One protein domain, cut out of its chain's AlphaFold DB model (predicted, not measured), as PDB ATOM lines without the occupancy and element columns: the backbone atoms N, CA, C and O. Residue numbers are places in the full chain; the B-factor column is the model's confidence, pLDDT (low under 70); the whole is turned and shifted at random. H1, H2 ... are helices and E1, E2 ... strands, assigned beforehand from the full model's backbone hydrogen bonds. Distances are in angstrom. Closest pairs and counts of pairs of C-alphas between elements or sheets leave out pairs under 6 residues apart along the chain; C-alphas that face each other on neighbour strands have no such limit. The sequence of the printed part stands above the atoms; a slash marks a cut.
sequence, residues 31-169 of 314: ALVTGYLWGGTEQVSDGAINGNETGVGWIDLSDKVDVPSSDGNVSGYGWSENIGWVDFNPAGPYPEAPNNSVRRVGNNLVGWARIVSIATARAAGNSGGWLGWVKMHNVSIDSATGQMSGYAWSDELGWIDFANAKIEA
ATOM      1  N   ALA A  31     199.401 180.379 116.434       57.72
ATOM      2  CA  ALA A  31     198.722 180.441 117.701       57.72
ATOM      3  C   ALA A  31     197.217 180.464 117.405       57.72
ATOM      4  O   ALA A  31     196.763 181.209 116.528       57.72
ATOM      5  N   LEU A  32     196.476 179.585 118.074       61.16
ATOM      6  CA  LEU A  32     195.040 179.442 117.868       61.16
ATOM      7  C   LEU A  32     194.349 180.618 118.553       61.16
ATOM      8  O   LEU A  32     194.730 181.021 119.657       61.16
ATOM      9  N   VAL A  33     193.354 181.201 117.889       63.09
ATOM     10  CA  VAL A  33     192.486 182.179 118.544       63.09
ATOM     11  C   VAL A  33     191.464 181.416 119.374       63.09
ATOM     12  O   VAL A  33     190.817 180.508 118.862       63.09
ATOM     13  N   THR A  34     191.313 181.781 120.641       67.19
ATOM     14  CA  THR A  34     190.223 181.342 121.511       67.19
ATOM     15  C   THR A  34     189.281 182.511 121.782       67.19
ATOM     16  O   THR A  34     189.689 183.679 121.787       67.19
ATOM     17  N   GLY A  35     188.005 182.202 122.003       63.78
ATOM     18  CA  GLY A  35     186.991 183.190 122.351       63.78
ATOM     19  C   GLY A  35     186.155 183.668 121.167       63.78
ATOM     20  O   GLY A  35     186.214 183.129 120.058       63.78
ATOM     21  N   TYR A  36     185.334 184.679 121.439       69.88
ATOM     22  CA  TYR A  36     184.264 185.109 120.549       69.88
ATOM     23  C   TYR A  36     184.431 186.579 120.178       69.88
ATOM     24  O   TYR A  36     184.731 187.416 121.029       69.88
ATOM     25  N   LEU A  37     184.175 186.904 118.914       72.50
ATOM     26  CA  LEU A  37     183.887 188.278 118.512       72.50
ATOM     27  C   LEU A  37     182.408 188.563 118.752       72.50
ATOM     28  O   LEU A  37     181.583 187.651 118.688       72.50
ATOM     29  N   TRP A  38     182.060 189.825 118.966       65.88
ATOM     30  CA  TRP A  38     180.666 190.258 119.057       65.88
ATOM     31  C   TRP A  38     180.447 191.520 118.237       65.88
ATOM     32  O   TRP A  38     181.317 192.387 118.199       65.88
ATOM     33  N   GLY A  39     179.295 191.650 117.586       61.97
ATOM     34  CA  GLY A  39     178.967 192.864 116.846       61.97
ATOM     35  C   GLY A  39     177.541 192.905 116.317       61.97
ATOM     36  O   GLY A  39     176.803 191.915 116.332       61.97
ATOM     37  N   GLY A  40     177.155 194.066 115.802       60.66
ATOM     38  CA  GLY A  40     175.836 194.296 115.225       60.66
ATOM     39  C   GLY A  40     175.536 195.771 115.011       60.66
ATOM     40  O   GLY A  40     176.241 196.658 115.493       60.66
ATOM     41  N   THR A  41     174.439 196.033 114.309       55.56
ATOM     42  CA  THR A  41     173.801 197.346 114.267       55.56
ATOM     43  C   THR A  41     173.010 197.583 115.553       55.56
ATOM     44  O   THR A  41     172.166 196.765 115.930       55.56
ATOM     45  N   GLU A  42     173.286 198.706 116.220       53.34
ATOM     46  CA  GLU A  42     172.592 199.169 117.429       53.34
ATOM     47  C   GLU A  42     171.065 199.133 117.237       53.34
ATOM     48  O   GLU A  42     170.538 199.674 116.262       53.34
ATOM     49  N   GLN A  43     170.340 198.506 118.169       51.16
ATOM     50  CA  GLN A  43     168.873 198.534 118.158       51.16
ATOM     51  C   GLN A  43     168.313 199.840 118.765       51.16
ATOM     52  O   GLN A  43     167.143 200.169 118.559       51.16
ATOM     53  N   VAL A  44     169.145 200.601 119.488       49.72
ATOM     54  CA  VAL A  44     168.828 201.868 120.167       49.72
ATOM     55  C   VAL A  44     169.956 202.872 119.922       49.72
ATOM     56  O   VAL A  44     171.106 202.505 120.070       49.72
ATOM     57  N   SER A  45     169.649 204.127 119.561       54.19
ATOM     58  CA  SER A  45     170.658 205.198 119.418       54.19
ATOM     59  C   SER A  45     171.142 205.702 120.782       54.19
ATOM     60  O   SER A  45     170.804 206.820 121.182       54.19
ATOM     61  N   ASP A  46     171.891 204.887 121.517       57.44
ATOM     62  CA  ASP A  46     172.576 205.310 122.745       57.44
ATOM     63  C   ASP A  46     174.086 205.535 122.537       57.44
ATOM     64  O   ASP A  46     174.723 206.176 123.377       57.44
ATOM     65  N   GLY A  47     174.631 205.135 121.380       53.91
ATOM     66  CA  GLY A  47     176.028 205.348 121.013       53.91
ATOM     67  C   GLY A  47     177.007 204.546 121.870       53.91
ATOM     68  O   GLY A  47     178.179 204.932 121.964       53.91
ATOM     69  N   ALA A  48     176.541 203.480 122.524       52.56
ATOM     70  CA  ALA A  48     177.319 202.630 123.404       52.56
ATOM     71  C   ALA A  48     177.228 201.162 122.963       52.56
ATOM     72  O   ALA A  48     176.191 200.525 123.087       52.56
ATOM     73  N   ILE A  49     178.370 200.591 122.563       52.81
ATOM     74  CA  ILE A  49     178.509 199.150 122.313       52.81
ATOM     75  C   ILE A  49     178.365 198.412 123.657       52.81
ATOM     76  O   ILE A  49     179.289 198.434 124.475       52.81
ATOM     77  N   ASN A  50     177.192 197.835 123.932       57.00
ATOM     78  CA  ASN A  50     176.810 197.318 125.253       57.00
ATOM     79  C   ASN A  50     176.090 195.954 125.240       57.00
ATOM     80  O   ASN A  50     175.677 195.481 126.301       57.00
ATOM     81  N   GLY A  51     175.995 195.289 124.084       47.34
ATOM     82  CA  GLY A  51     175.458 193.929 123.966       47.34
ATOM     83  C   GLY A  51     173.981 193.858 123.572       47.34
ATOM     84  O   GLY A  51     173.410 192.768 123.577       47.34
ATOM     85  N   ASN A  52     173.363 194.990 123.216       50.78
ATOM     86  CA  ASN A  52     171.991 195.072 122.698       50.78
ATOM     87  C   ASN A  52     171.939 195.308 121.171       50.78
ATOM     88  O   ASN A  52     170.938 195.794 120.637       50.78
ATOM     89  N   GLU A  53     173.013 194.994 120.445       62.00
ATOM     90  CA  GLU A  53     173.105 195.180 118.995       62.00
ATOM     91  C   GLU A  53     172.502 193.986 118.227       62.00
ATOM     92  O   GLU A  53     172.724 192.820 118.555       62.00
ATOM     93  N   THR A  54     171.737 194.262 117.168       52.72
ATOM     94  CA  THR A  54     171.160 193.241 116.272       52.72
ATOM     95  C   THR A  54     172.062 192.994 115.063       52.72
ATOM     96  O   THR A  54     172.602 193.941 114.499       52.72
ATOM     97  N   GLY A  55     172.218 191.740 114.624       62.59
ATOM     98  CA  GLY A  55     172.906 191.408 113.367       62.59
ATOM     99  C   GLY A  55     173.896 190.251 113.484       62.59
ATOM    100  O   GLY A  55     173.539 189.112 113.193       62.59
ATOM    101  N   VAL A  56     175.142 190.531 113.881       66.31
ATOM    102  CA  VAL A  56     176.263 189.568 113.779       66.31
ATOM    103  C   VAL A  56     176.216 188.506 114.871       66.31
ATOM    104  O   VAL A  56     176.495 187.337 114.596       66.31
ATOM    105  N   GLY A  57     175.820 188.894 116.086       72.44
ATOM    106  CA  GLY A  57     175.863 188.015 117.253       72.44
ATOM    107  C   GLY A  57     177.296 187.594 117.596       72.44
ATOM    108  O   GLY A  57     178.257 188.281 117.243       72.44
ATOM    109  N   TRP A  58     177.441 186.456 118.276       79.81
ATOM    110  CA  TRP A  58     178.752 185.887 118.587       79.81
ATOM    111  C   TRP A  58     179.355 185.235 117.338       79.81
ATOM    112  O   TRP A  58     178.702 184.410 116.698       79.81
ATOM    113  N   ILE A  59     180.601 185.577 117.011       84.12
ATOM    114  CA  ILE A  59     181.426 184.830 116.055       84.12
ATOM    115  C   ILE A  59     182.451 184.034 116.857       84.12
ATOM    116  O   ILE A  59     183.363 184.613 117.442       84.12
ATOM    117  N   ASP A  60     182.320 182.716 116.863       85.88
ATOM    118  CA  ASP A  60     183.285 181.802 117.459       85.88
ATOM    119  C   ASP A  60     184.519 181.664 116.558       85.88
ATOM    120  O   ASP A  60     184.405 181.288 115.386       85.88
ATOM    121  N   LEU A  61     185.694 181.991 117.099       83.75
ATOM    122  CA  LEU A  61     186.987 181.810 116.428       83.75
ATOM    123  C   LEU A  61     187.736 180.561 116.919       83.75
ATOM    124  O   LEU A  61     188.751 180.188 116.321       83.75
ATOM    125  N   SER A  62     187.240 179.937 117.991       73.88
ATOM    126  CA  SER A  62     187.945 178.951 118.806       73.88
ATOM    127  C   SER A  62     188.388 177.751 117.980       73.88
ATOM    128  O   SER A  62     187.569 177.028 117.415       73.88
ATOM    129  N   ASP A  63     189.702 177.550 117.895       66.38
ATOM    130  CA  ASP A  63     190.354 176.452 117.168       66.38
ATOM    131  C   ASP A  63     190.033 176.381 115.660       66.38
ATOM    132  O   ASP A  63     190.216 175.339 115.016       66.38
ATOM    133  N   LYS A  64     189.529 177.477 115.077       79.81
ATOM    134  CA  LYS A  64     189.181 177.568 113.648       79.81
ATOM    135  C   LYS A  64     189.870 178.706 112.912       79.81
ATOM    136  O   LYS A  64     189.840 178.698 111.681       79.81
ATOM    137  N   VAL A  65     190.475 179.653 113.630       88.00
ATOM    138  CA  VAL A  65     191.248 180.763 113.063       88.00
ATOM    139  C   VAL A  65     192.681 180.726 113.584       88.00
ATOM    140  O   VAL A  65     192.934 180.778 114.788       88.00
ATOM    141  N   ASP A  66     193.619 180.662 112.647       87.62
ATOM    142  CA  ASP A  66     195.055 180.569 112.875       87.62
ATOM    143  C   ASP A  66     195.707 181.937 112.661       87.62
ATOM    144  O   ASP A  66     195.734 182.453 111.536       87.62
ATOM    145  N   VAL A  67     196.286 182.515 113.718       88.69
ATOM    146  CA  VAL A  67     197.084 183.743 113.607       88.69
ATOM    147  C   VAL A  67     198.572 183.384 113.676       88.69
ATOM    148  O   VAL A  67     199.027 182.800 114.667       88.69
ATOM    149  N   PRO A  68     199.381 183.734 112.660       85.00
ATOM    150  CA  PRO A  68     200.803 183.410 112.674       85.00
ATOM    151  C   PRO A  68     201.528 184.117 113.831       85.00
ATOM    152  O   PRO A  68     201.181 185.230 114.235       85.00
ATOM    153  N   SER A  69     202.579 183.482 114.355       78.12
ATOM    154  CA  SER A  69     203.442 184.044 115.412       78.12
ATOM    155  C   SER A  69     204.297 185.234 114.954       78.12
ATOM    156  O   SER A  69     204.883 185.926 115.782       78.12
ATOM    157  N   SER A  70     204.349 185.501 113.649       84.19
ATOM    158  CA  SER A  70     205.026 186.644 113.024       84.19
ATOM    159  C   SER A  70     204.187 187.189 111.862       84.19
ATOM    160  O   SER A  70     203.085 186.698 111.615       84.19
ATOM    161  N   ASP A  71     204.680 188.215 111.163       91.50
ATOM    162  CA  ASP A  71     203.991 188.819 110.020       91.50
ATOM    163  C   ASP A  71     203.584 187.776 108.972       91.50
ATOM    164  O   ASP A  71     204.419 187.087 108.387       91.50
ATOM    165  N   GLY A  72     202.292 187.701 108.671       92.88
ATOM    166  CA  GLY A  72     201.759 186.652 107.809       92.88
ATOM    167  C   GLY A  72     200.243 186.686 107.731       92.88
ATOM    168  O   GLY A  72     199.586 187.401 108.487       92.88
ATOM    169  N   ASN A  73     199.686 185.938 106.784       94.12
ATOM    170  CA  ASN A  73     198.240 185.868 106.616       94.12
ATOM    171  C   ASN A  73     197.622 185.081 107.772       94.12
ATOM    172  O   ASN A  73     198.156 184.049 108.175       94.12
ATOM    173  N   VAL A  74     196.502 185.580 108.278       93.62
ATOM    174  CA  VAL A  74     195.608 184.822 109.149       93.62
ATOM    175  C   VAL A  74     194.838 183.848 108.262       93.62
ATOM    176  O   VAL A  74     194.474 184.194 107.137       93.62
ATOM    177  N   SER A  75     194.613 182.626 108.733       91.44
ATOM    178  CA  SER A  75     193.858 181.608 107.997       91.44
ATOM    179  C   SER A  75     192.719 181.033 108.822       91.44
ATOM    180  O   SER A  75     192.695 181.176 110.038       91.44
ATOM    181  N   GLY A  76     191.779 180.373 108.149       91.25
ATOM    182  CA  GLY A  76     190.659 179.705 108.800       91.25
ATOM    183  C   GLY A  76     189.362 180.513 108.785       91.25
ATOM    184  O   GLY A  76     189.258 181.543 108.110       91.25
ATOM    185  N   TYR A  77     188.357 179.998 109.492       92.19
ATOM    186  CA  TYR A  77     186.980 180.483 109.429       92.19
ATOM    187  C   TYR A  77     186.381 180.646 110.824       92.19
ATOM    188  O   TYR A  77     186.393 179.704 111.606       92.19
ATOM    189  N   GLY A  78     185.788 181.802 111.110       91.62
ATOM    190  CA  GLY A  78     184.921 181.974 112.278       91.62
ATOM    191  C   GLY A  78     183.489 181.526 111.976       91.62
ATOM    192  O   GLY A  78     183.052 181.617 110.826       91.62
ATOM    193  N   TRP A  79     182.740 181.072 112.980       89.69
ATOM    194  CA  TRP A  79     181.328 180.694 112.838       89.69
ATOM    195  C   TRP A  79     180.414 181.596 113.663       89.69
ATOM    196  O   TRP A  79     180.650 181.794 114.849       89.69
ATOM    197  N   SER A  80     179.333 182.090 113.062       86.44
ATOM    198  CA  SER A  80     178.215 182.709 113.778       86.44
ATOM    199  C   SER A  80     176.909 182.027 113.389       86.44
ATOM    200  O   SER A  80     176.669 181.744 112.215       86.44
ATOM    201  N   GLU A  81     176.030 181.815 114.365       82.38
ATOM    202  CA  GLU A  81     174.692 181.260 114.131       82.38
ATOM    203  C   GLU A  81     173.807 182.187 113.279       82.38
ATOM    204  O   GLU A  81     172.898 181.714 112.597       82.38
ATOM    205  N   ASN A  82     174.093 183.493 113.269       81.69
ATOM    206  CA  ASN A  82     173.273 184.494 112.586       81.69
ATOM    207  C   ASN A  82     173.720 184.751 111.143       81.69
ATOM    208  O   ASN A  82     172.885 185.001 110.273       81.69
ATOM    209  N   ILE A  83     175.031 184.719 110.881       84.12
ATOM    210  CA  ILE A  83     175.599 185.091 109.570       84.12
ATOM    211  C   ILE A  83     176.361 183.949 108.880       84.12
ATOM    212  O   ILE A  83     176.716 184.057 107.701       84.12
ATOM    213  N   GLY A  84     176.568 182.833 109.579       88.62
ATOM    214  CA  GLY A  84     177.315 181.676 109.110       88.62
ATOM    215  C   GLY A  84     178.829 181.874 109.182       88.62
ATOM    216  O   GLY A  84     179.350 182.532 110.081       88.62
ATOM    217  N   TRP A  85     179.543 181.278 108.226       93.38
ATOM    218  CA  TRP A  85     181.004 181.309 108.181       93.38
ATOM    219  C   TRP A  85     181.560 182.684 107.790       93.38
ATOM    220  O   TRP A  85     181.103 183.304 106.824       93.38
ATOM    221  N   VAL A  86     182.612 183.103 108.488       94.75
ATOM    222  CA  VAL A  86     183.446 184.267 108.179       94.75
ATOM    223  C   VAL A  86     184.845 183.774 107.821       94.75
ATOM    224  O   VAL A  86     185.556 183.256 108.672       94.75
ATOM    225  N   ASP A  87     185.238 183.919 106.561       96.19
ATOM    226  CA  ASP A  87     186.567 183.573 106.051       96.19
ATOM    227  C   ASP A  87     187.566 184.694 106.369       96.19
ATOM    228  O   ASP A  87     187.344 185.847 105.987       96.19
ATOM    229  N   PHE A  88     188.664 184.370 107.054       96.25
ATOM    230  CA  PHE A  88     189.736 185.322 107.373       96.25
ATOM    231  C   PHE A  88     190.822 185.394 106.292       96.25
ATOM    232  O   PHE A  88     191.596 186.354 106.273       96.25
ATOM    233  N   ASN A  89     190.846 184.451 105.343       96.81
ATOM    234  CA  ASN A  89     191.760 184.457 104.203       96.81
ATOM    235  C   ASN A  89     191.054 184.516 102.829       96.81
ATOM    236  O   ASN A  89     191.404 183.743 101.930       96.81
ATOM    237  N   PRO A  90     190.096 185.436 102.613       96.56
ATOM    238  CA  PRO A  90     189.349 185.481 101.369       96.56
ATOM    239  C   PRO A  90     190.212 185.966 100.203       96.56
ATOM    240  O   PRO A  90     191.040 186.881 100.322       96.56
ATOM    241  N   ALA A  91     189.944 185.402  99.027       94.00
ATOM    242  CA  ALA A  91     190.471 185.929  97.778       94.00
ATOM    243  C   ALA A  91     189.849 187.300  97.456       94.00
ATOM    244  O   ALA A  91     188.668 187.543  97.710       94.00
ATOM    245  N   GLY A  92     190.652 188.191  96.873       90.38
ATOM    246  CA  GLY A  92     190.184 189.477  96.359       90.38
ATOM    247  C   GLY A  92     189.355 189.362  95.064       90.38
ATOM    248  O   GLY A  92     189.029 188.258  94.619       90.38
ATOM    249  N   PRO A  93     189.049 190.497  94.409       93.31
ATOM    250  CA  PRO A  93     189.546 191.842  94.710       93.31
ATOM    251  C   PRO A  93     188.927 192.440  95.980       93.31
ATOM    252  O   PRO A  93     187.741 192.260  96.244       93.31
ATOM    253  N   TYR A  94     189.740 193.162  96.750       95.25
ATOM    254  CA  TYR A  94     189.315 193.832  97.981       95.25
ATOM    255  C   TYR A  94     188.664 195.192  97.667       95.25
ATOM    256  O   TYR A  94     189.029 195.798  96.657       95.25
ATOM    257  N   PRO A  95     187.723 195.687  98.496       94.12
ATOM    258  CA  PRO A  95     187.009 196.944  98.233       94.12
ATOM    259  C   PRO A  95     187.927 198.154  98.105       94.12
ATOM    260  O   PRO A  95     187.731 199.004  97.242       94.12
ATOM    261  N   GLU A  96     188.929 198.216  98.976       94.44
ATOM    262  CA  GLU A  96     189.904 199.293  99.054       94.44
ATOM    263  C   GLU A  96     191.145 198.828  99.829       94.44
ATOM    264  O   GLU A  96     191.204 197.709 100.352       94.44
ATOM    265  N   ALA A  97     192.133 199.719  99.947       93.25
ATOM    266  CA  ALA A  97     193.330 199.451 100.722       93.25
ATOM    267  C   ALA A  97     192.995 199.125 102.200       93.25
ATOM    268  O   ALA A  97     192.156 199.792 102.816       93.25
ATOM    269  N   PRO A  98     193.691 198.151 102.810       93.88
ATOM    270  CA  PRO A  98     194.818 197.405 102.248       93.88
ATOM    271  C   PRO A  98     194.363 196.224 101.364       93.88
ATOM    272  O   PRO A  98     193.375 195.555 101.652       93.88
ATOM    273  N   ASN A  99     195.091 195.966 100.270       95.06
ATOM    274  CA  ASN A  99     194.734 194.967  99.250       95.06
ATOM    275  C   ASN A  99     195.181 193.544  99.637       95.06
ATOM    276  O   ASN A  99     195.891 192.879  98.880       95.06
ATOM    277  N   ASN A 100     194.784 193.090 100.822       95.81
ATOM    278  CA  ASN A 100     195.057 191.747 101.323       95.81
ATOM    279  C   ASN A 100     193.911 191.241 102.206       95.81
ATOM    280  O   ASN A 100     193.162 192.024 102.798       95.81
ATOM    281  N   SER A 101     193.821 189.918 102.328       97.06
ATOM    282  CA  SER A 101     193.043 189.247 103.368       97.06
ATOM    283  C   SER A 101     193.580 189.589 104.758       97.06
ATOM    284  O   SER A 101     194.574 190.313 104.877       97.06
ATOM    285  N   VAL A 102     192.941 189.110 105.825       97.56
ATOM    286  CA  VAL A 102     193.412 189.404 107.180       97.56
ATOM    287  C   VAL A 102     194.866 188.953 107.338       97.56
ATOM    288  O   VAL A 102     195.239 187.818 107.044       97.56
ATOM    289  N   ARG A 103     195.716 189.877 107.777       95.94
ATOM    290  CA  ARG A 103     197.159 189.700 107.890       95.94
ATOM    291  C   ARG A 103     197.650 190.298 109.196       95.94
ATOM    292  O   ARG A 103     197.301 191.429 109.533       95.94
ATOM    293  N   ARG A 104     198.510 189.563 109.893       94.50
ATOM    294  CA  ARG A 104     199.278 190.079 111.022       94.50
ATOM    295  C   ARG A 104     200.432 190.941 110.521       94.50
ATOM    296  O   ARG A 104     201.178 190.527 109.631       94.50
ATOM    297  N   VAL A 105     200.572 192.125 111.107       94.81
ATOM    298  CA  VAL A 105     201.693 193.050 110.908       94.81
ATOM    299  C   VAL A 105     202.131 193.554 112.283       94.81
ATOM    300  O   VAL A 105     201.454 194.369 112.915       94.81
ATOM    301  N   GLY A 106     203.244 193.023 112.783       92.88
ATOM    302  CA  GLY A 106     203.684 193.167 114.164       92.88
ATOM    303  C   GLY A 106     202.631 192.644 115.140       92.88
ATOM    304  O   GLY A 106     202.257 191.470 115.116       92.88
ATOM    305  N   ASN A 107     202.130 193.541 115.987       91.81
ATOM    306  CA  ASN A 107     201.065 193.255 116.950       91.81
ATOM    307  C   ASN A 107     199.681 193.708 116.465       91.81
ATOM    308  O   ASN A 107     198.768 193.794 117.272       91.81
ATOM    309  N   ASN A 108     199.503 194.012 115.178       95.25
ATOM    310  CA  ASN A 108     198.216 194.442 114.629       95.25
ATOM    311  C   ASN A 108     197.687 193.445 113.598       95.25
ATOM    312  O   ASN A 108     198.468 192.772 112.920       95.25
ATOM    313  N   LEU A 109     196.365 193.400 113.436       95.75
ATOM    314  CA  LEU A 109     195.697 192.746 112.315       95.75
ATOM    315  C   LEU A 109     195.163 193.804 111.346       95.75
ATOM    316  O   LEU A 109     194.517 194.776 111.737       95.75
ATOM    317  N   VAL A 110     195.443 193.608 110.062       96.75
ATOM    318  CA  VAL A 110     195.017 194.480 108.957       96.75
ATOM    319  C   VAL A 110     194.391 193.639 107.851       96.75
ATOM    320  O   VAL A 110     194.624 192.436 107.796       96.75
ATOM    321  N   GLY A 111     193.654 194.248 106.923       97.31
ATOM    322  CA  GLY A 111     193.068 193.522 105.790       97.31
ATOM    323  C   GLY A 111     191.593 193.209 105.961       97.31
ATOM    324  O   GLY A 111     190.899 193.828 106.772       97.31
ATOM    325  N   TRP A 112     191.130 192.269 105.144       97.88
ATOM    326  CA  TRP A 112     189.715 191.984 104.956       97.88
ATOM    327  C   TRP A 112     189.373 190.525 105.242       97.88
ATOM    328  O   TRP A 112     189.998 189.617 104.696       97.88
ATOM    329  N   ALA A 113     188.334 190.320 106.044       97.19
ATOM    330  CA  ALA A 113     187.605 189.063 106.160       97.19
ATOM    331  C   ALA A 113     186.320 189.117 105.314       97.19
ATOM    332  O   ALA A 113     185.911 190.178 104.819       97.19
ATOM    333  N   ARG A 114     185.681 187.963 105.116       95.88
ATOM    334  CA  ARG A 114     184.533 187.810 104.218       95.88
ATOM    335  C   ARG A 114     183.448 186.940 104.827       95.88
ATOM    336  O   ARG A 114     183.698 185.803 105.204       95.88
ATOM    337  N   ILE A 115     182.216 187.429 104.816       93.56
ATOM    338  CA  ILE A 115     181.048 186.637 105.205       93.56
ATOM    339  C   ILE A 115     180.682 185.726 104.031       93.56
ATOM    340  O   ILE A 115     180.268 186.194 102.963       93.56
ATOM    341  N   VAL A 116     180.858 184.419 104.207       94.00
ATOM    342  CA  VAL A 116     180.776 183.425 103.125       94.00
ATOM    343  C   VAL A 116     179.362 183.339 102.552       94.00
ATOM    344  O   VAL A 116     179.192 183.236 101.335       94.00
ATOM    345  N   SER A 117     178.339 183.432 103.403       89.81
ATOM    346  CA  SER A 117     176.931 183.395 102.991       89.81
ATOM    347  C   SER A 117     176.581 184.562 102.053       89.81
ATOM    348  O   SER A 117     176.043 184.341 100.965       89.81
ATOM    349  N   ILE A 118     176.982 185.790 102.401       90.00
ATOM    350  CA  ILE A 118     176.765 186.987 101.573       90.00
ATOM    351  C   ILE A 118     177.610 186.928 100.297       90.00
ATOM    352  O   ILE A 118     177.106 187.232  99.215       90.00
ATOM    353  N   ALA A 119     178.868 186.484 100.380       91.31
ATOM    354  CA  ALA A 119     179.723 186.312  99.206       91.31
ATOM    355  C   ALA A 119     179.115 185.326  98.194       91.31
ATOM    356  O   ALA A 119     179.094 185.597  96.991       91.31
ATOM    357  N   THR A 120     178.559 184.222  98.693       91.62
ATOM    358  CA  THR A 120     177.878 183.208  97.882       91.62
ATOM    359  C   THR A 120     176.605 183.777  97.253       91.62
ATOM    360  O   THR A 120     176.401 183.654  96.045       91.62
ATOM    361  N   ALA A 121     175.781 184.490  98.029       89.06
ATOM    362  CA  ALA A 121     174.595 185.170  97.512       89.06
ATOM    363  C   ALA A 121     174.952 186.228  96.455       89.06
ATOM    364  O   ALA A 121     174.242 186.374  95.460       89.06
ATOM    365  N   ARG A 122     176.075 186.938  96.621       89.94
ATOM    366  CA  ARG A 122     176.558 187.955  95.678       89.94
ATOM    367  C   ARG A 122     176.958 187.334  94.347       89.94
ATOM    368  O   ARG A 122     176.607 187.894  93.308       89.94
ATOM    369  N   ALA A 123     177.653 186.196  94.380       89.94
ATOM    370  CA  ALA A 123     178.005 185.427  93.187       89.94
ATOM    371  C   ALA A 123     176.757 184.909  92.452       89.94
ATOM    372  O   ALA A 123     176.731 184.890  91.225       89.94
ATOM    373  N   ALA A 124     175.699 184.576  93.195       91.69
ATOM    374  CA  ALA A 124     174.398 184.196  92.648       91.69
ATOM    375  C   ALA A 124     173.511 185.389  92.225       91.69
ATOM    376  O   ALA A 124     172.402 185.174  91.745       91.69
ATOM    377  N   GLY A 125     173.959 186.639  92.413       91.19
ATOM    378  CA  GLY A 125     173.177 187.843  92.096       91.19
ATOM    379  C   GLY A 125     172.029 188.151  93.068       91.19
ATOM    380  O   GLY A 125     171.225 189.035  92.792       91.19
ATOM    381  N   ASN A 126     171.973 187.469  94.214       89.44
ATOM    382  CA  ASN A 126     170.850 187.491  95.156       89.44
ATOM    383  C   ASN A 126     171.192 188.130  96.510       89.44
ATOM    384  O   ASN A 126     170.404 188.034  97.444       89.44
ATOM    385  N   SER A 127     172.345 188.787  96.649       86.88
ATOM    386  CA  SER A 127     172.736 189.426  97.917       86.88
ATOM    387  C   SER A 127     172.006 190.739  98.217       86.88
ATOM    388  O   SER A 127     172.326 191.393  99.201       86.88
ATOM    389  N   GLY A 128     171.088 191.193  97.355       83.88
ATOM    390  CA  GLY A 128     170.414 192.485  97.540       83.88
ATOM    391  C   GLY A 128     171.361 193.690  97.466       83.88
ATOM    392  O   GLY A 128     171.060 194.745  98.011       83.88
ATOM    393  N   GLY A 129     172.518 193.533  96.813       85.25
ATOM    394  CA  GLY A 129     173.561 194.559  96.725       85.25
ATOM    395  C   GLY A 129     174.630 194.464  97.813       85.25
ATOM    396  O   GLY A 129     175.687 195.068  97.655       85.25
ATOM    397  N   TRP A 130     174.414 193.654  98.853       88.56
ATOM    398  CA  TRP A 130     175.404 193.437  99.903       88.56
ATOM    399  C   TRP A 130     176.650 192.765  99.356       88.56
ATOM    400  O   TRP A 130     176.581 191.858  98.514       88.56
ATOM    401  N   LEU A 131     177.798 193.223  99.837       89.00
ATOM    402  CA  LEU A 131     179.089 192.683  99.478       89.00
ATOM    403  C   LEU A 131     179.513 191.669 100.530       89.00
ATOM    404  O   LEU A 131     179.869 190.570 100.125       89.00
ATOM    405  N   GLY A 132     179.423 191.973 101.826       90.38
ATOM    406  CA  GLY A 132     179.794 191.057 102.914       90.38
ATOM    407  C   GLY A 132     181.284 191.090 103.250       90.38
ATOM    408  O   GLY A 132     181.889 190.053 103.530       90.38
ATOM    409  N   TRP A 133     181.897 192.268 103.134       95.56
ATOM    410  CA  TRP A 133     183.292 192.509 103.498       95.56
ATOM    411  C   TRP A 133     183.390 193.015 104.939       95.56
ATOM    412  O   TRP A 133     182.588 193.839 105.364       95.56
ATOM    413  N   VAL A 134     184.404 192.545 105.665       95.31
ATOM    414  CA  VAL A 134     184.695 192.955 107.044       95.31
ATOM    415  C   VAL A 134     186.137 193.464 107.102       95.31
ATOM    416  O   VAL A 134     187.072 192.689 106.899       95.31
ATOM    417  N   LYS A 135     186.339 194.759 107.350       96.56
ATOM    418  CA  LYS A 135     187.660 195.402 107.408       96.56
ATOM    419  C   LYS A 135     188.198 195.421 108.830       96.56
ATOM    420  O   LYS A 135     187.523 195.927 109.720       96.56
ATOM    421  N   MET A 136     189.430 194.970 109.043       95.81
ATOM    422  CA  MET A 136     190.109 195.158 110.332       95.81
ATOM    423  C   MET A 136     190.409 196.645 110.570       95.81
ATOM    424  O   MET A 136     190.980 197.308 109.700       95.81
ATOM    425  N   HIS A 137     190.058 197.167 111.747       92.06
ATOM    426  CA  HIS A 137     190.198 198.580 112.097       92.06
ATOM    427  C   HIS A 137     190.823 198.768 113.493       92.06
ATOM    428  O   HIS A 137     190.150 198.800 114.521       92.06
ATOM    429  N   ASN A 138     192.150 198.925 113.517       89.81
ATOM    430  CA  ASN A 138     192.957 199.010 114.743       89.81
ATOM    431  C   ASN A 138     192.835 197.776 115.652       89.81
ATOM    432  O   ASN A 138     192.915 197.897 116.873       89.81
ATOM    433  N   VAL A 139     192.662 196.592 115.060       94.69
ATOM    434  CA  VAL A 139     192.727 195.341 115.818       94.69
ATOM    435  C   VAL A 139     194.177 195.097 116.230       94.69
ATOM    436  O   VAL A 139     195.061 195.025 115.372       94.69
ATOM    437  N   SER A 140     194.424 194.971 117.530       94.25
ATOM    438  CA  SER A 140     195.758 194.774 118.100       94.25
ATOM    439  C   SER A 140     195.802 193.589 119.058       94.25
ATOM    440  O   SER A 140     194.785 193.190 119.619       94.25
ATOM    441  N   ILE A 141     196.991 193.018 119.215       92.25
ATOM    442  CA  ILE A 141     197.301 191.848 120.030       92.25
ATOM    443  C   ILE A 141     198.269 192.299 121.121       92.25
ATOM    444  O   ILE A 141     199.382 192.747 120.830       92.25
ATOM    445  N   ASP A 142     197.880 192.135 122.378       89.94
ATOM    446  CA  ASP A 142     198.790 192.288 123.502       89.94
ATOM    447  C   ASP A 142     199.838 191.166 123.457       89.94
ATOM    448  O   ASP A 142     199.518 189.981 123.536       89.94
ATOM    449  N   SER A 143     201.113 191.519 123.302       83.25
ATOM    450  CA  SER A 143     202.181 190.527 123.121       83.25
ATOM    451  C   SER A 143     202.524 189.727 124.378       83.25
ATOM    452  O   SER A 143     203.227 188.727 124.266       83.25
ATOM    453  N   ALA A 144     202.096 190.170 125.565       81.25
ATOM    454  CA  ALA A 144     202.363 189.475 126.821       81.25
ATOM    455  C   ALA A 144     201.262 188.461 127.152       81.25
ATOM    456  O   ALA A 144     201.545 187.379 127.656       81.25
ATOM    457  N   THR A 145     200.009 188.814 126.868       83.25
ATOM    458  CA  THR A 145     198.828 188.025 127.240       83.25
ATOM    459  C   THR A 145     198.170 187.327 126.055       83.25
ATOM    460  O   THR A 145     197.423 186.377 126.262       83.25
ATOM    461  N   GLY A 146     198.422 187.785 124.827       86.19
ATOM    462  CA  GLY A 146     197.713 187.362 123.620       86.19
ATOM    463  C   GLY A 146     196.325 187.986 123.464       86.19
ATOM    464  O   GLY A 146     195.659 187.727 122.465       86.19
ATOM    465  N   GLN A 147     195.878 188.803 124.425       89.69
ATOM    466  CA  GLN A 147     194.561 189.433 124.413       89.69
ATOM    467  C   GLN A 147     194.409 190.337 123.189       89.69
ATOM    468  O   GLN A 147     195.269 191.184 122.932       89.69
ATOM    469  N   MET A 148     193.324 190.173 122.436       91.81
ATOM    470  CA  MET A 148     193.011 191.073 121.333       91.81
ATOM    471  C   MET A 148     192.193 192.271 121.823       91.81
ATOM    472  O   MET A 148     191.510 192.212 122.846       91.81
ATOM    473  N   SER A 149     192.283 193.375 121.088       91.81
ATOM    474  CA  SER A 149     191.475 194.582 121.281       91.81
ATOM    475  C   SER A 149     191.263 195.306 119.951       91.81
ATOM    476  O   SER A 149     191.954 195.014 118.974       91.81
ATOM    477  N   GLY A 150     190.342 196.270 119.916       91.19
ATOM    478  CA  GLY A 150     189.994 197.022 118.709       91.19
ATOM    479  C   GLY A 150     188.801 196.423 117.972       91.19
ATOM    480  O   GLY A 150     188.145 195.511 118.471       91.19
ATOM    481  N   TYR A 151     188.510 196.955 116.784       89.62
ATOM    482  CA  TYR A 151     187.266 196.648 116.081       89.62
ATOM    483  C   TYR A 151     187.501 196.274 114.619       89.62
ATOM    484  O   TYR A 151     188.480 196.674 113.995       89.62
ATOM    485  N   ALA A 152     186.569 195.547 114.027       92.38
ATOM    486  CA  ALA A 152     186.406 195.467 112.585       92.38
ATOM    487  C   ALA A 152     185.098 196.150 112.169       92.38
ATOM    488  O   ALA A 152     184.195 196.324 112.983       92.38
ATOM    489  N   TRP A 153     185.005 196.552 110.905       90.31
ATOM    490  CA  TRP A 153     183.830 197.217 110.345       90.31
ATOM    491  C   TRP A 153     183.304 196.467 109.124       90.31
ATOM    492  O   TRP A 153     184.078 196.099 108.239       90.31
ATOM    493  N   SER A 154     181.991 196.291 109.049       89.75
ATOM    494  CA  SER A 154     181.278 195.908 107.830       89.75
ATOM    495  C   SER A 154     180.192 196.934 107.546       89.75
ATOM    496  O   SER A 154     179.444 197.310 108.445       89.75
ATOM    497  N   ASP A 155     180.066 197.343 106.285       84.94
ATOM    498  CA  ASP A 155     179.011 198.272 105.864       84.94
ATOM    499  C   ASP A 155     177.606 197.671 106.028       84.94
ATOM    500  O   ASP A 155     176.624 198.400 106.140       84.94
ATOM    501  N   GLU A 156     177.501 196.339 106.046       83.75
ATOM    502  CA  GLU A 156     176.242 195.622 106.231       83.75
ATOM    503  C   GLU A 156     175.898 195.357 107.699       83.75
ATOM    504  O   GLU A 156     174.722 195.247 108.038       83.75
ATOM    505  N   LEU A 157     176.911 195.208 108.555       76.56
ATOM    506  CA  LEU A 157     176.751 194.639 109.894       76.56
ATOM    507  C   LEU A 157     177.223 195.542 111.042       76.56
ATOM    508  O   LEU A 157     176.934 195.246 112.200       76.56
ATOM    509  N   GLY A 158     177.921 196.635 110.741       83.31
ATOM    510  CA  GLY A 158     178.448 197.564 111.733       83.31
ATOM    511  C   GLY A 158     179.768 197.114 112.363       83.31
ATOM    512  O   GLY A 158     180.574 196.407 111.747       83.31
ATOM    513  N   TRP A 159     180.008 197.587 113.590       85.31
ATOM    514  CA  TRP A 159     181.227 197.306 114.348       85.31
ATOM    515  C   TRP A 159     181.222 195.886 114.923       85.31
ATOM    516  O   TRP A 159     180.205 195.405 115.421       85.31
ATOM    517  N   ILE A 160     182.388 195.244 114.883       87.50
ATOM    518  CA  ILE A 160     182.660 193.926 115.461       87.50
ATOM    519  C   ILE A 160     183.844 194.074 116.417       87.50
ATOM    520  O   ILE A 160     184.928 194.464 115.991       87.50
ATOM    521  N   ASP A 161     183.643 193.783 117.695       86.75
ATOM    522  CA  ASP A 161     184.629 193.914 118.766       86.75
ATOM    523  C   ASP A 161     185.478 192.642 118.920       86.75
ATOM    524  O   ASP A 161     184.958 191.521 118.930       86.75
ATOM    525  N   PHE A 162     186.792 192.830 119.056       89.69
ATOM    526  CA  PHE A 162     187.790 191.780 119.274       89.69
ATOM    527  C   PHE A 162     188.212 191.634 120.743       89.69
ATOM    528  O   PHE A 162     189.005 190.750 121.057       89.69
ATOM    529  N   ALA A 163     187.690 192.450 121.662       85.75
ATOM    530  CA  ALA A 163     188.085 192.467 123.073       85.75
ATOM    531  C   ALA A 163     187.861 191.142 123.826       85.75
ATOM    532  O   ALA A 163     188.460 190.941 124.876       85.75
ATOM    533  N   ASN A 164     187.032 190.233 123.304       82.38
ATOM    534  CA  ASN A 164     186.788 188.905 123.884       82.38
ATOM    535  C   ASN A 164     187.466 187.759 123.110       82.38
ATOM    536  O   ASN A 164     187.210 186.588 123.394       82.38
ATOM    537  N   ALA A 165     188.342 188.085 122.156       86.50
ATOM    538  CA  ALA A 165     189.196 187.126 121.471       86.50
ATOM    539  C   ALA A 165     190.628 187.197 122.013       86.50
ATOM    540  O   ALA A 165     191.145 188.264 122.346       86.50
ATOM    541  N   LYS A 166     191.297 186.052 122.086       85.94
ATOM    542  CA  LYS A 166     192.667 185.939 122.581       85.94
ATOM    543  C   LYS A 166     193.448 184.983 121.698       85.94
ATOM    544  O   LYS A 166     192.959 183.926 121.332       85.94
ATOM    545  N   ILE A 167     194.679 185.341 121.368       83.00
ATOM    546  CA  ILE A 167     195.630 184.418 120.759       83.00
ATOM    547  C   ILE A 167     196.286 183.617 121.873       83.00
ATOM    548  O   ILE A 167     197.023 184.177 122.686       83.00
ATOM    549  N   GLU A 168     196.077 182.308 121.891       74.25
ATOM    550  CA  GLU A 168     196.822 181.417 122.770       74.25
ATOM    551  C   GLU A 168     197.904 180.694 121.975       74.25
ATOM    552  O   GLU A 168     197.671 180.155 120.890       74.25
ATOM    553  N   ALA A 169     199.130 180.714 122.508       67.62
ATOM    554  CA  ALA A 169     200.204 179.910 121.948       67.62
ATOM    555  C   ALA A 169     199.741 178.450 121.887       67.62
ATOM    556  O   ALA A 169     199.153 177.948 122.847       67.62
TER     557      ALA A 169
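This is residues 31 to 169 of the 314 residues of an uncharacterized protein of Candidatus Moranbacteria bacterium GW2011_GWE2_35_2- (UniProt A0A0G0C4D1). The model is a closed barrel of eight strands, E1, E3, E4, E5, E8, E9, E10 and E11 in order round the ring, with one short helix, H1, packed on its outside beside E5. Four more strands extend the wall: E2 and E12 pair onto E1, and the hairpin of E6 and E7 joins at E9. The printed part has 139 residues, with twelve named strands and one named helix, which comes between E8 and E9; the class is mostly strand, and the neighbour pairs are antiparallel. The whole is compact, with a radius of gyration of the C-alphas of 14.2 A and spans of 42 by 35 by 26 A.

E1, residues 31 to 42, bends by 52 degrees at residue 34 and forms a hairpin with E2, residues 53 to 60, where N 37 and O 59 are 2.8 A apart. E3, residues 65 to 68, E4, residues 75 to 80, and E5, residues 84 to 87, make a meander, each strand the antiparallel neighbour of the one before, with N 66 to O 75 and N 78 to O 86 both 2.8 A. E3 also pairs with E1, N 31 to O 67 being 3.0 A. E6, residues 103 to 105, and E7, residues 108 to 110, form a hairpin, N 103 to O 110 being 2.8 A. E7 runs on into E8, residues 112 to 115, at 63 degrees; E8 pairs with E5, N 87 to O 114 being 2.8 A. H1, residues 116 to 123, is on the barrel, outside it and over none of its strands, at a height of 7.6 A over a local plane fitted to just 6 C-alphas; the closest C-alphas of E5 and H1, those of Trp 85 and Val 116, are 5.5 A apart. In H1 every O i to N i+4 pair is within hydrogen-bond range. E9, residues 133 to 141, bends by 68 degrees at residue 138 and has E8 and E7 on one side, with N 113 to O 134 and N 109 to O 139 both 2.8 A. On its other side is E10, residues 148 to 154, with N 135 to O 153 at 2.8 A. E11, residues 158 to 161, completes a second meander, E9 E10 E11, and closes the ring with E1, N 161 to O 38 being 2.8 A. E12, residues 165 to 168, pairs with E1, N 34 to O 166 being 2.8 A.

E1 begins at C-alpha 31, (198.722, 180.441, 117.701), and is 32.1 A long. E9 measures 21.7 A and E10 18.5 A. E12 ends at C-alpha 168, (196.822, 181.417, 122.770).

The C-alphas of Gly 125 and Ala 144, the two farthest apart, are 45.4 A apart. The printed part has no cut, and the link from E5 to E6, 15 residues, is long. The mean pLDDT of the printed part is 83.6; residues 31 to 36, 38 to 56, 63 and 169 are under 70.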